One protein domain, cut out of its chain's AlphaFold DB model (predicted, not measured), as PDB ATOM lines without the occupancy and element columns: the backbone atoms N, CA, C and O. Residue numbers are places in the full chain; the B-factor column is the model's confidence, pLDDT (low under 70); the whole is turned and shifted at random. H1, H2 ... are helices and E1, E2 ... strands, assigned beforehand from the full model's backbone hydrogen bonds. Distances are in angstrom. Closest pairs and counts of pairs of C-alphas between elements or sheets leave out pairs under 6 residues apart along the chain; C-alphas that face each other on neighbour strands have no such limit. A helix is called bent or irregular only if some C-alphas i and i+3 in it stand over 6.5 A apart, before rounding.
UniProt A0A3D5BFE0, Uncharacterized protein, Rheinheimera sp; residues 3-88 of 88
ATOM      1  N   LEU A   3     103.806 192.715 103.249       98.12
ATOM      2  CA  LEU A   3     103.080 193.980 103.299       98.12
ATOM      3  C   LEU A   3     101.682 193.775 102.723       98.12
ATOM      4  O   LEU A   3     101.561 193.330 101.587       98.12
ATOM      5  N   TYR A   4     100.652 194.132 103.487       98.19
ATOM      6  CA  TYR A   4      99.252 194.032 103.073       98.19
ATOM      7  C   TYR A   4      98.676 195.420 102.796       98.19
ATOM      8  O   TYR A   4      98.809 196.329 103.625       98.19
ATOM      9  N   LEU A   5      98.021 195.576 101.646       98.06
ATOM     10  CA  LEU A   5      97.488 196.835 101.132       98.06
ATOM     11  C   LEU A   5      96.009 196.690 100.776       98.06
ATOM     12  O   LEU A   5      95.658 195.932  99.875       98.06
ATOM     13  N   ALA A   6      95.146 197.454 101.441       97.56
ATOM     14  CA  ALA A   6      93.774 197.645 100.984       97.56
ATOM     15  C   ALA A   6      93.751 198.683  99.862       97.56
ATOM     16  O   ALA A   6      94.431 199.711  99.953       97.56
ATOM     17  N   LEU A   7      92.947 198.421  98.837       96.88
ATOM     18  CA  LEU A   7      92.756 199.315  97.702       96.88
ATOM     19  C   LEU A   7      91.311 199.793  97.651       96.88
ATOM     20  O   LEU A   7      90.393 199.002  97.849       96.88
ATOM     21  N   ASP A   8      91.128 201.070  97.334       95.94
ATOM     22  CA  ASP A   8      89.828 201.596  96.931       95.94
ATOM     23  C   ASP A   8      89.778 201.622  95.403       95.94
ATOM     24  O   ASP A   8      90.393 202.486  94.766       95.94
ATOM     25  N   ILE A   9      89.076 200.652  94.818       95.44
ATOM     26  CA  ILE A   9      88.879 200.539  93.370       95.44
ATOM     27  C   ILE A   9      87.620 201.324  92.995       95.44
ATOM     28  O   ILE A   9      86.571 201.145  93.608       95.44
ATOM     29  N   SER A  10      87.742 202.241  92.038       94.00
ATOM     30  CA  SER A  10      86.642 203.115  91.605       94.00
ATOM     31  C   SER A  10      85.882 202.604  90.383       94.00
ATOM     32  O   SER A  10      84.877 203.201  90.014       94.00
ATOM     33  N   ASP A  11      86.407 201.577  89.719       93.25
ATOM     34  CA  ASP A  11      85.822 200.966  88.527       93.25
ATOM     35  C   ASP A  11      85.176 199.632  88.909       93.25
ATOM     36  O   ASP A  11      85.869 198.732  89.384       93.25
ATOM     37  N   ASP A  12      83.860 199.523  88.731       90.06
ATOM     38  CA  ASP A  12      83.082 198.344  89.127       90.06
ATOM     39  C   ASP A  12      83.388 197.110  88.254       90.06
ATOM     40  O   ASP A  12      83.096 195.986  88.662       90.06
ATOM     41  N   ASP A  13      83.990 197.307  87.074       93.69
ATOM     42  CA  ASP A  13      84.378 196.226  86.162       93.69
ATOM     43  C   ASP A  13      85.791 195.677  86.451       93.69
ATOM     44  O   ASP A  13      86.204 194.686  85.845       93.69
ATOM     45  N   VAL A  14      86.534 196.288  87.384       94.06
ATOM     46  CA  VAL A  14      87.912 195.909  87.725       94.06
ATOM     47  C   VAL A  14      87.969 195.273  89.110       94.06
ATOM     48  O   VAL A  14      87.573 195.871  90.108       94.06
ATOM     49  N   ASP A  15      88.542 194.074  89.194       95.38
ATOM     50  CA  ASP A  15      88.765 193.384  90.464       95.38
ATOM     51  C   ASP A  15      90.226 193.472  90.951       95.38
ATOM     52  O   ASP A  15      91.140 193.932  90.259       95.38
ATOM     53  N   LEU A  16      90.470 193.016  92.184       96.00
ATOM     54  CA  LEU A  16      91.812 192.997  92.776       96.00
ATOM     55  C   LEU A  16      92.802 192.105  92.014       96.00
ATOM     56  O   LEU A  16      94.005 192.367  92.057       96.00
ATOM     57  N   THR A  17      92.324 191.058  91.336       97.00
ATOM     58  CA  THR A  17      93.173 190.152  90.551       97.00
ATOM     59  C   THR A  17      93.716 190.874  89.329       97.00
ATOM     60  O   THR A  17      94.911 190.783  89.046       97.00
ATOM     61  N   GLU A  18      92.866 191.631  88.640       97.00
ATOM     62  CA  GLU A  18      93.257 192.466  87.513       97.00
ATOM     63  C   GLU A  18      94.268 193.534  87.942       97.00
ATOM     64  O   GLU A  18      95.346 193.640  87.346       97.00
ATOM     65  N   VAL A  19      93.986 194.252  89.036       97.12
ATOM     66  CA  VAL A  19      94.918 195.260  89.562       97.12
ATOM     67  C   VAL A  19      96.274 194.634  89.894       97.12
ATOM     68  O   VAL A  19      97.305 195.187  89.513       97.12
ATOM     69  N   ALA A  20      96.308 193.470  90.553       97.25
ATOM     70  CA  ALA A  20      97.558 192.786  90.896       97.25
ATOM     71  C   ALA A  20      98.418 192.454  89.663       97.25
ATOM     72  O   ALA A  20      99.644 192.510  89.733       97.25
ATOM     73  N   GLN A  21      97.783 192.128  88.535       96.69
ATOM     74  CA  GLN A  21      98.463 191.750  87.292       96.69
ATOM     75  C   GLN A  21      98.929 192.950  86.463       96.69
ATOM     76  O   GLN A  21      99.909 192.832  85.728       96.69
ATOM     77  N   GLN A  22      98.221 194.079  86.547       96.25
ATOM     78  CA  GLN A  22      98.404 195.208  85.630       96.25
ATOM     79  C   GLN A  22      98.975 196.466  86.291       96.25
ATOM     80  O   GLN A  22      99.375 197.398  85.589       96.25
ATOM     81  N   CYS A  23      99.024 196.534  87.623       96.38
ATOM     82  CA  CYS A  23      99.542 197.715  88.303       96.38
ATOM     83  C   CYS A  23     101.063 197.864  88.150       96.38
ATOM     84  O   CYS A  23     101.825 196.896  88.160       96.38
ATOM     85  N   GLY A  24     101.518 199.115  88.073       96.81
ATOM     86  CA  GLY A  24     102.887 199.458  88.443       96.81
ATOM     87  C   GLY A  24     102.982 199.565  89.962       96.81
ATOM     88  O   GLY A  24     102.095 200.148  90.585       96.81
ATOM     89  N   PHE A  25     104.040 199.033  90.568       96.38
ATOM     90  CA  PHE A  25     104.205 199.043  92.020       96.38
ATOM     91  C   PHE A  25     105.668 199.250  92.420       96.38
ATOM     92  O   PHE A  25     106.583 198.824  91.719       96.38
ATOM     93  N   ASP A  26     105.871 199.922  93.551       96.56
ATOM     94  CA  ASP A  26     107.170 200.115  94.193       96.56
ATOM     95  C   ASP A  26     106.982 200.365  95.702       96.56
ATOM     96  O   ASP A  26     105.942 200.864  96.146       96.56
ATOM     97  N   VAL A  27     107.995 200.027  96.499       96.56
ATOM     98  CA  VAL A  27     108.038 200.307  97.939       96.56
ATOM     99  C   VAL A  27     109.349 201.004  98.261       96.56
ATOM    100  O   VAL A  27     110.423 200.410  98.206       96.56
ATOM    101  N   ARG A  28     109.259 202.273  98.658       96.06
ATOM    102  CA  ARG A  28     110.427 203.101  98.948       96.06
ATOM    103  C   ARG A  28     110.739 203.060 100.431       96.06
ATOM    104  O   ARG A  28     110.014 203.615 101.257       96.06
ATOM    105  N   HIS A  29     111.846 202.406 100.754       96.00
ATOM    106  CA  HIS A  29     112.467 202.440 102.070       96.00
ATOM    107  C   HIS A  29     113.906 201.918 101.963       96.00
ATOM    108  O   HIS A  29     114.148 200.933 101.273       96.00
ATOM    109  N   SER A  30     114.868 202.515 102.671       94.81
ATOM    110  CA  SER A  30     116.292 202.127 102.570       94.81
ATOM    111  C   SER A  30     116.580 200.686 103.013       94.81
ATOM    112  O   SER A  30     117.561 200.088 102.583       94.81
ATOM    113  N   ALA A  31     115.727 200.128 103.875       95.31
ATOM    114  CA  ALA A  31     115.826 198.744 104.338       95.31
ATOM    115  C   ALA A  31     115.211 197.705 103.378       95.31
ATOM    116  O   ALA A  31     115.408 196.511 103.607       95.31
ATOM    117  N   VAL A  32     114.456 198.121 102.354       96.31
ATOM    118  CA  VAL A  32     113.866 197.217 101.352       96.31
ATOM    119  C   VAL A  32     114.881 197.023 100.230       96.31
ATOM    120  O   VAL A  32     115.327 197.988  99.618       96.31
ATOM    121  N   LEU A  33     115.283 195.774 100.000       96.56
ATOM    122  CA  LEU A  33     116.273 195.407  98.985       96.56
ATOM    123  C   LEU A  33     115.627 194.953  97.681       96.56
ATOM    124  O   LEU A  33     116.173 195.193  96.610       96.56
ATOM    125  N   ASP A  34     114.495 194.266  97.798       96.25
ATOM    126  CA  ASP A  34     113.735 193.729  96.678       96.25
ATOM    127  C   ASP A  34     112.288 193.476  97.119       96.25
ATOM    128  O   ASP A  34     111.989 193.436  98.322       96.25
ATOM    129  N   LEU A  35     111.389 193.288  96.158       96.50
ATOM    130  CA  LEU A  35     109.999 192.944  96.416       96.50
ATOM    131  C   LEU A  35     109.406 192.051  95.324       96.50
ATOM    132  O   LEU A  35     109.770 192.126  94.153       96.50
ATOM    133  N   THR A  36     108.451 191.206  95.705       96.69
ATOM    134  CA  THR A  36     107.704 190.385  94.747       96.69
ATOM    135  C   THR A  36     106.596 191.182  94.071       96.69
ATOM    136  O   THR A  36     106.118 192.188  94.597       96.69
ATOM    137  N   ALA A  37     106.120 190.662  92.937       96.38
ATOM    138  CA  ALA A  37     104.871 191.124  92.347       96.38
ATOM    139  C   ALA A  37     103.705 191.019  93.354       96.38
ATOM    140  O   ALA A  37     103.691 190.078  94.160       96.38
ATOM    141  N   PRO A  38     102.742 191.959  93.318       97.31
ATOM    142  CA  PRO A  38     101.543 191.891  94.130       97.31
ATOM    143  C   PRO A  38     100.737 190.638  93.819       97.31
ATOM    144  O   PRO A  38     100.592 190.232  92.667       97.31
ATOM    145  N   VAL A  39     100.161 190.054  94.861       97.81
ATOM    146  CA  VAL A  39      99.193 188.965  94.744       97.81
ATOM    147  C   VAL A  39      97.963 189.278  95.577       97.81
ATOM    148  O   VAL A  39      98.054 189.973  96.590       97.81
ATOM    149  N   VAL A  40      96.811 188.754  95.169       98.00
ATOM    150  CA  VAL A  40      95.586 188.862  95.966       98.00
ATOM    151  C   VAL A  40      95.719 187.999  97.218       98.00
ATOM    152  O   VAL A  40      96.165 186.850  97.159       98.00
ATOM    153  N   ALA A  41      95.338 188.559  98.359       97.75
ATOM    154  CA  ALA A  41      95.337 187.892  99.649       97.75
ATOM    155  C   ALA A  41      94.151 188.362 100.498       97.75
ATOM    156  O   ALA A  41      93.515 189.371 100.205       97.75
ATOM    157  N   VAL A  42      93.900 187.650 101.596       97.00
ATOM    158  CA  VAL A  42      92.911 188.041 102.605       97.00
ATOM    159  C   VAL A  42      93.634 188.319 103.915       97.00
ATOM    160  O   VAL A  42      94.391 187.473 104.401       97.00
ATOM    161  N   TYR A  43      93.393 189.487 104.506       96.25
ATOM    162  CA  TYR A  43      93.907 189.845 105.826       96.25
ATOM    163  C   TYR A  43      92.764 190.307 106.727       96.25
ATOM    164  O   TYR A  43      92.151 191.333 106.464       96.25
ATOM    165  N   HIS A  44      92.489 189.551 107.799       94.31
ATOM    166  CA  HIS A  44      91.370 189.815 108.719       94.31
ATOM    167  C   HIS A  44      90.034 190.030 107.976       94.31
ATOM    168  O   HIS A  44      89.363 191.038 108.186       94.31
ATOM    169  N   ASP A  45      89.689 189.098 107.081       94.44
ATOM    170  CA  ASP A  45      88.461 189.115 106.265       94.44
ATOM    171  C   ASP A  45      88.347 190.290 105.269       94.44
ATOM    172  O   ASP A  45      87.265 190.577 104.762       94.44
ATOM    173  N   ILE A  46      89.463 190.962 104.965       95.12
ATOM    174  CA  ILE A  46      89.552 192.018 103.948       95.12
ATOM    175  C   ILE A  46      90.356 191.498 102.756       95.12
ATOM    176  O   ILE A  46      91.529 191.139 102.915       95.12
ATOM    177  N   ASP A  47      89.749 191.499 101.568       96.50
ATOM    178  CA  ASP A  47      90.461 191.261 100.313       96.50
ATOM    179  C   ASP A  47      91.439 192.413 100.048       96.50
ATOM    180  O   ASP A  47      91.098 193.596 100.125       96.50
ATOM    181  N   CYS A  48      92.695 192.073  99.790       97.75
ATOM    182  CA  CYS A  48      93.788 193.029  99.711       97.75
ATOM    183  C   CYS A  48      94.883 192.544  98.757       97.75
ATOM    184  O   CYS A  48      94.881 191.398  98.302       97.75
ATOM    185  N   LEU A  49      95.848 193.417  98.472       98.06
ATOM    186  CA  LEU A  49      97.099 193.016  97.839       98.06
ATOM    187  C   LEU A  49      98.155 192.709  98.892       98.06
ATOM    188  O   LEU A  49      98.270 193.407  99.899       98.06
ATOM    189  N   MET A  50      98.961 191.690  98.624       98.12
ATOM    190  CA  MET A  50     100.122 191.329  99.421       98.12
ATOM    191  C   MET A  50     101.381 191.380  98.560       98.12
ATOM    192  O   MET A  50     101.403 190.854  97.449       98.12
ATOM    193  N   LEU A  51     102.427 192.015  99.091       97.88
ATOM    194  CA  LEU A  51     103.771 192.007  98.522       97.88
ATOM    195  C   LEU A  51     104.737 191.392  99.530       97.88
ATOM    196  O   LEU A  51     104.716 191.747 100.714       97.88
ATOM    197  N   GLU A  52     105.629 190.520  99.069       97.69
ATOM    198  CA  GLU A  52     106.741 190.057  99.887       97.69
ATOM    199  C   GLU A  52     107.934 190.990  99.697       97.69
ATOM    200  O   GLU A  52     108.511 191.085  98.621       97.69
ATOM    201  N   LEU A  53     108.314 191.676 100.769       97.12
ATOM    202  CA  LEU A  53     109.502 192.507 100.866       97.12
ATOM    203  C   LEU A  53     110.687 191.660 101.332       97.12
ATOM    204  O   LEU A  53     110.629 190.995 102.382       97.12
ATOM    205  N   GLN A  54     111.783 191.750 100.587       97.06
ATOM    206  CA  GLN A  54     113.100 191.316 101.026       97.06
ATOM    207  C   GLN A  54     113.777 192.479 101.743       97.06
ATOM    208  O   GLN A  54     113.937 193.566 101.192       97.06
ATOM    209  N   LEU A  55     114.154 192.254 103.000       96.00
ATOM    210  CA  LEU A  55     114.732 193.286 103.851       96.00
ATOM    211  C   LEU A  55     116.224 193.044 104.063       96.00
ATOM    212  O   LEU A  55     116.671 191.901 104.176       96.00
ATOM    213  N   GLY A  56     116.982 194.131 104.157       94.44
ATOM    214  CA  GLY A  56     118.385 194.091 104.542       94.44
ATOM    215  C   GLY A  56     118.589 193.769 106.023       94.44
ATOM    216  O   GLY A  56     117.665 193.803 106.839       94.44
ATOM    217  N   GLN A  57     119.839 193.477 106.383       89.81
ATOM    218  CA  GLN A  57     120.236 193.332 107.783       89.81
ATOM    219  C   GLN A  57     119.998 194.645 108.540       89.81
ATOM    220  O   GLN A  57     120.329 195.719 108.042       89.81
ATOM    221  N   GLY A  58     119.443 194.552 109.751       87.38
ATOM    222  CA  GLY A  58     119.152 195.723 110.584       87.38
ATOM    223  C   GLY A  58     117.881 196.488 110.205       87.38
ATOM    224  O   GLY A  58     117.728 197.632 110.626       87.38
ATOM    225  N   ALA A  59     116.973 195.881 109.431       91.44
ATOM    226  CA  ALA A  59     115.654 196.460 109.202       91.44
ATOM    227  C   ALA A  59     114.941 196.762 110.539       91.44
ATOM    228  O   ALA A  59     115.053 195.968 111.482       91.44
ATOM    229  N   PRO A  60     114.222 197.896 110.637       93.19
ATOM    230  CA  PRO A  60     113.526 198.259 111.861       93.19
ATOM    231  C   PRO A  60     112.398 197.269 112.180       93.19
ATOM    232  O   PRO A  60     112.014 196.428 111.361       93.19
ATOM    233  N   ALA A  61     111.855 197.375 113.395       93.50
ATOM    234  CA  ALA A  61     110.677 196.612 113.790       93.50
ATOM    235  C   ALA A  61     109.511 196.858 112.812       93.50
ATOM    236  O   ALA A  61     109.411 197.919 112.196       93.50
ATOM    237  N   ALA A  62     108.641 195.859 112.644       93.81
ATOM    238  CA  ALA A  62     107.645 195.868 111.575       93.81
ATOM    239  C   ALA A  62     106.649 197.038 111.665       93.81
ATOM    240  O   ALA A  62     106.202 197.534 110.638       93.81
ATOM    241  N   ASP A  63     106.314 197.490 112.872       93.81
ATOM    242  CA  ASP A  63     105.458 198.648 113.139       93.81
ATOM    243  C   ASP A  63     106.117 199.972 112.728       93.81
ATOM    244  O   ASP A  63     105.478 200.799 112.079       93.81
ATOM    245  N   ILE A  64     107.406 200.137 113.036       95.38
ATOM    246  CA  ILE A  64     108.202 201.299 112.620       95.38
ATOM    247  C   ILE A  64     108.347 201.304 111.098       95.38
ATOM    248  O   ILE A  64     108.013 202.290 110.444       95.38
ATOM    249  N   LEU A  65     108.750 200.168 110.522       95.50
ATOM    250  CA  LEU A  65     108.905 200.020 109.079       95.50
ATOM    251  C   LEU A  65     107.589 200.312 108.349       95.50
ATOM    252  O   LEU A  65     107.582 201.028 107.353       95.50
ATOM    253  N   LEU A  66     106.461 199.801 108.859       96.81
ATOM    254  CA  LEU A  66     105.132 200.057 108.302       96.81
ATOM    255  C   LEU A  66     104.774 201.544 108.316       96.81
ATOM    256  O   LEU A  66     104.130 202.011 107.377       96.81
ATOM    257  N   ALA A  67     105.169 202.292 109.347       95.75
ATOM    258  CA  ALA A  67     104.939 203.730 109.412       95.75
ATOM    259  C   ALA A  67     105.804 204.493 108.393       95.75
ATOM    260  O   ALA A  67     105.278 205.358 107.690       95.75
ATOM    261  N   GLU A  68     107.080 204.125 108.269       95.75
ATOM    262  CA  GLU A  68     108.088 204.816 107.452       95.75
ATOM    263  C   GLU A  68     108.006 204.503 105.955       95.75
ATOM    264  O   GLU A  68     108.319 205.363 105.134       95.75
ATOM    265  N   LEU A  69     107.591 203.289 105.579       94.81
ATOM    266  CA  LEU A  69     107.576 202.870 104.180       94.81
ATOM    267  C   LEU A  69     106.576 203.688 103.349       94.81
ATOM    268  O   LEU A  69     105.420 203.895 103.746       94.81
ATOM    269  N   GLU A  70     107.011 204.114 102.168       96.94
ATOM    270  CA  GLU A  70     106.162 204.739 101.155       96.94
ATOM    271  C   GLU A  70     105.802 203.689 100.101       96.94
ATOM    272  O   GLU A  70     106.670 202.999  99.568       96.94
ATOM    273  N   VAL A  71     104.507 203.561  99.814       96.69
ATOM    274  CA  VAL A  71     103.992 202.642  98.796       96.69
ATOM    275  C   VAL A  71     103.583 203.454  97.587       96.69
ATOM    276  O   VAL A  71     102.761 204.363  97.700       96.69
ATOM    277  N   VAL A  72     104.118 203.085  96.431       95.50
ATOM    278  CA  VAL A  72     103.685 203.614  95.146       95.50
ATOM    279  C   VAL A  72     102.956 202.493  94.427       95.50
ATOM    280  O   VAL A  72     103.538 201.450  94.150       95.50
ATOM    281  N   LEU A  73     101.679 202.705  94.128       96.38
ATOM    282  CA  LEU A  73     100.899 201.808  93.286       96.38
ATOM    283  C   LEU A  73     100.173 202.648  92.244       96.38
ATOM    284  O   LEU A  73      99.550 203.657  92.572       96.38
ATOM    285  N   SER A  74     100.295 202.249  90.983       96.06
ATOM    286  CA  SER A  74      99.735 202.951  89.837       96.06
ATOM    287  C   SER A  74      98.871 201.999  89.027       96.06
ATOM    288  O   SER A  74      99.363 201.047  88.423       96.06
ATOM    289  N   HIS A  75      97.571 202.265  89.037       97.12
ATOM    290  CA  HIS A  75      96.570 201.603  88.216       97.12
ATOM    291  C   HIS A  75      95.424 202.601  87.986       97.12
ATOM    292  O   HIS A  75      95.032 203.264  88.948       97.12
ATOM    293  N   PRO A  76      94.883 202.747  86.762       96.25
ATOM    294  CA  PRO A  76      93.873 203.767  86.453       96.25
ATOM    295  C   PRO A  76      92.610 203.657  87.319       96.25
ATOM    296  O   PRO A  76      92.016 204.674  87.663       96.25
ATOM    297  N   SER A  77      92.241 202.438  87.708       96.94
ATOM    298  CA  SER A  77      91.047 202.160  88.515       96.94
ATOM    299  C   SER A  77      91.271 202.235  90.030       96.94
ATOM    300  O   SER A  77      90.328 202.016  90.783       96.94
ATOM    301  N   VAL A  78      92.492 202.511  90.506       96.81
ATOM    302  CA  VAL A  78      92.782 202.619  91.947       96.81
ATOM    303  C   VAL A  78      92.747 204.082  92.374       96.81
ATOM    304  O   VAL A  78      93.563 204.896  91.947       96.81
ATOM    305  N   SER A  79      91.818 204.400  93.270       95.38
ATOM    306  CA  SER A  79      91.603 205.750  93.799       95.38
ATOM    307  C   SER A  79      92.364 206.023  95.099       95.38
ATOM    308  O   SER A  79      92.756 207.163  95.356       95.38
ATOM    309  N   ALA A  80      92.616 204.990  95.910       95.50
ATOM    310  CA  ALA A  80      93.423 205.096  97.120       95.50
ATOM    311  C   ALA A  80      94.079 203.763  97.506       95.50
ATOM    312  O   ALA A  80      93.597 202.681  97.170       95.50
ATOM    313  N   VAL A  81      95.178 203.866  98.255       96.81
ATOM    314  CA  VAL A  81      95.963 202.738  98.773       96.81
ATOM    315  C   VAL A  81      96.142 202.923 100.273       96.81
ATOM    316  O   VAL A  81      96.550 203.993 100.732       96.81
ATOM    317  N   ARG A  82      95.861 201.881 101.054       96.75
ATOM    318  CA  ARG A  82      95.944 201.905 102.518       96.75
ATOM    319  C   ARG A  82      96.808 200.759 103.032       96.75
ATOM    320  O   ARG A  82      96.527 199.591 102.779       96.75
ATOM    321  N   LYS A  83      97.849 201.098 103.798       97.12
ATOM    322  CA  LYS A  83      98.721 200.133 104.482       97.12
ATOM    323  C   LYS A  83      97.948 199.464 105.623       97.12
ATOM    324  O   LYS A  83      97.571 200.144 106.573       97.12
ATOM    325  N   LEU A  84      97.717 198.153 105.538       96.94
ATOM    326  CA  LEU A  84      97.003 197.397 106.573       96.94
ATOM    327  C   LEU A  84      97.955 196.860 107.639       96.94
ATOM    328  O   LEU A  84      97.727 197.035 108.835       96.94
ATOM    329  N   ALA A  85      99.011 196.172 107.208       97.12
ATOM    330  CA  ALA A  85      99.928 195.497 108.112       97.12
ATOM    331  C   ALA A  85     101.259 195.166 107.439       97.12
ATOM    332  O   ALA A  85     101.334 194.985 106.224       97.12
ATOM    333  N   LEU A  86     102.282 194.999 108.276       96.81
ATOM    334  CA  LEU A  86     103.542 194.362 107.924       96.81
ATOM    335  C   LEU A  86     103.756 193.166 108.859       96.81
ATOM    336  O   LEU A  86     103.738 193.328 110.083       96.81
ATOM    337  N   LYS A  87     103.883 191.957 108.302       94.75
ATOM    338  CA  LYS A  87     103.973 190.697 109.061       94.75
ATOM    339  C   LYS A  87     105.046 189.786 108.484       94.75
ATOM    340  O   LYS A  87     105.318 189.845 107.294       94.75
ATOM    341  N   LEU A  88     105.658 188.955 109.322       86.00
ATOM    342  CA  LEU A  88     106.615 187.944 108.865       86.00
ATOM    343  C   LEU A  88     105.913 186.851 108.053       86.00
ATOM    344  O   LEU A  88     104.805 186.438 108.462       86.00
TER     345      LEU A  88
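What this domain is: This is residues 3 to 88 of the 88 residues of an uncharacterized protein of Rheinheimera sp (UniProt A0A3D5BFE0). Six strands, E1, E2, E3, E5, E6 and E7, run roughly along the longest axis as a loose, incompletely closed barrel, walled by a strongly twisted five-strand sheet and the two-strand ribbon E2 E6, with short helices H1 and H2 near opposite ends. E4 forms a hairpin with the bent strand E5. The 86 printed residues have two named helices and seven named strands, in the order E1 H1 E2 E3 E4 E5 H2 E6 E7; the class is mixed, and neighbour strands are antiparallel. The whole is compact, radius of gyration of the C-alphas 12.8 A, and elongated, 42 by 25 by 17 A.

How they stand to each other: E1, residues 3 to 9, has E5, residues 46 to 55, on one side, with N 5 and O 49 within hydrogen-bond range at 2.8 A. E7, residues 78 to 87, is on the other side, with N 8 and O 80 at 3.0 A. E5 bends by 51 degrees at residue 49; its pairing is staggered, with E4, residues 39 to 43, by N 41 and O 48 at 2.9 A, and with E3, residues 32 to 35, by N 33 and O 54 at 2.8 A. H1, residues 16 to 22, is on this branched sheet; the closest C-alphas of H1 and E4 are those of Ala 20 and Val 39, 5.7 A apart. H2, residues 62 to 68, is on the opposite face, at a height of 7.8 A over the sheet; its closest C-alphas with E7 are those of Ala 62 and Leu 86, 5.7 A apart. In both helices every O i to N i+4 pair is within hydrogen-bond range. E2, residues 24 to 28, and E6, residues 70 to 74, are antiparallel at 172 degrees, with N 26 and O 72 at 2.9 A.

Where its parts are: E1 begins at C-alpha 3, (103.080, 193.980, 103.299), and measures 18.5 A. E5 measures 25.2 A. E7 measures 23.7 A and ends at C-alpha 87, (103.973, 190.697, 109.061).

The domain as a whole: The C-alphas farthest apart, those of Asp 13 and Gly 58, are 42.5 A apart. The printed part has no cut and no long link, and no printed residue is under 70 in pLDDT.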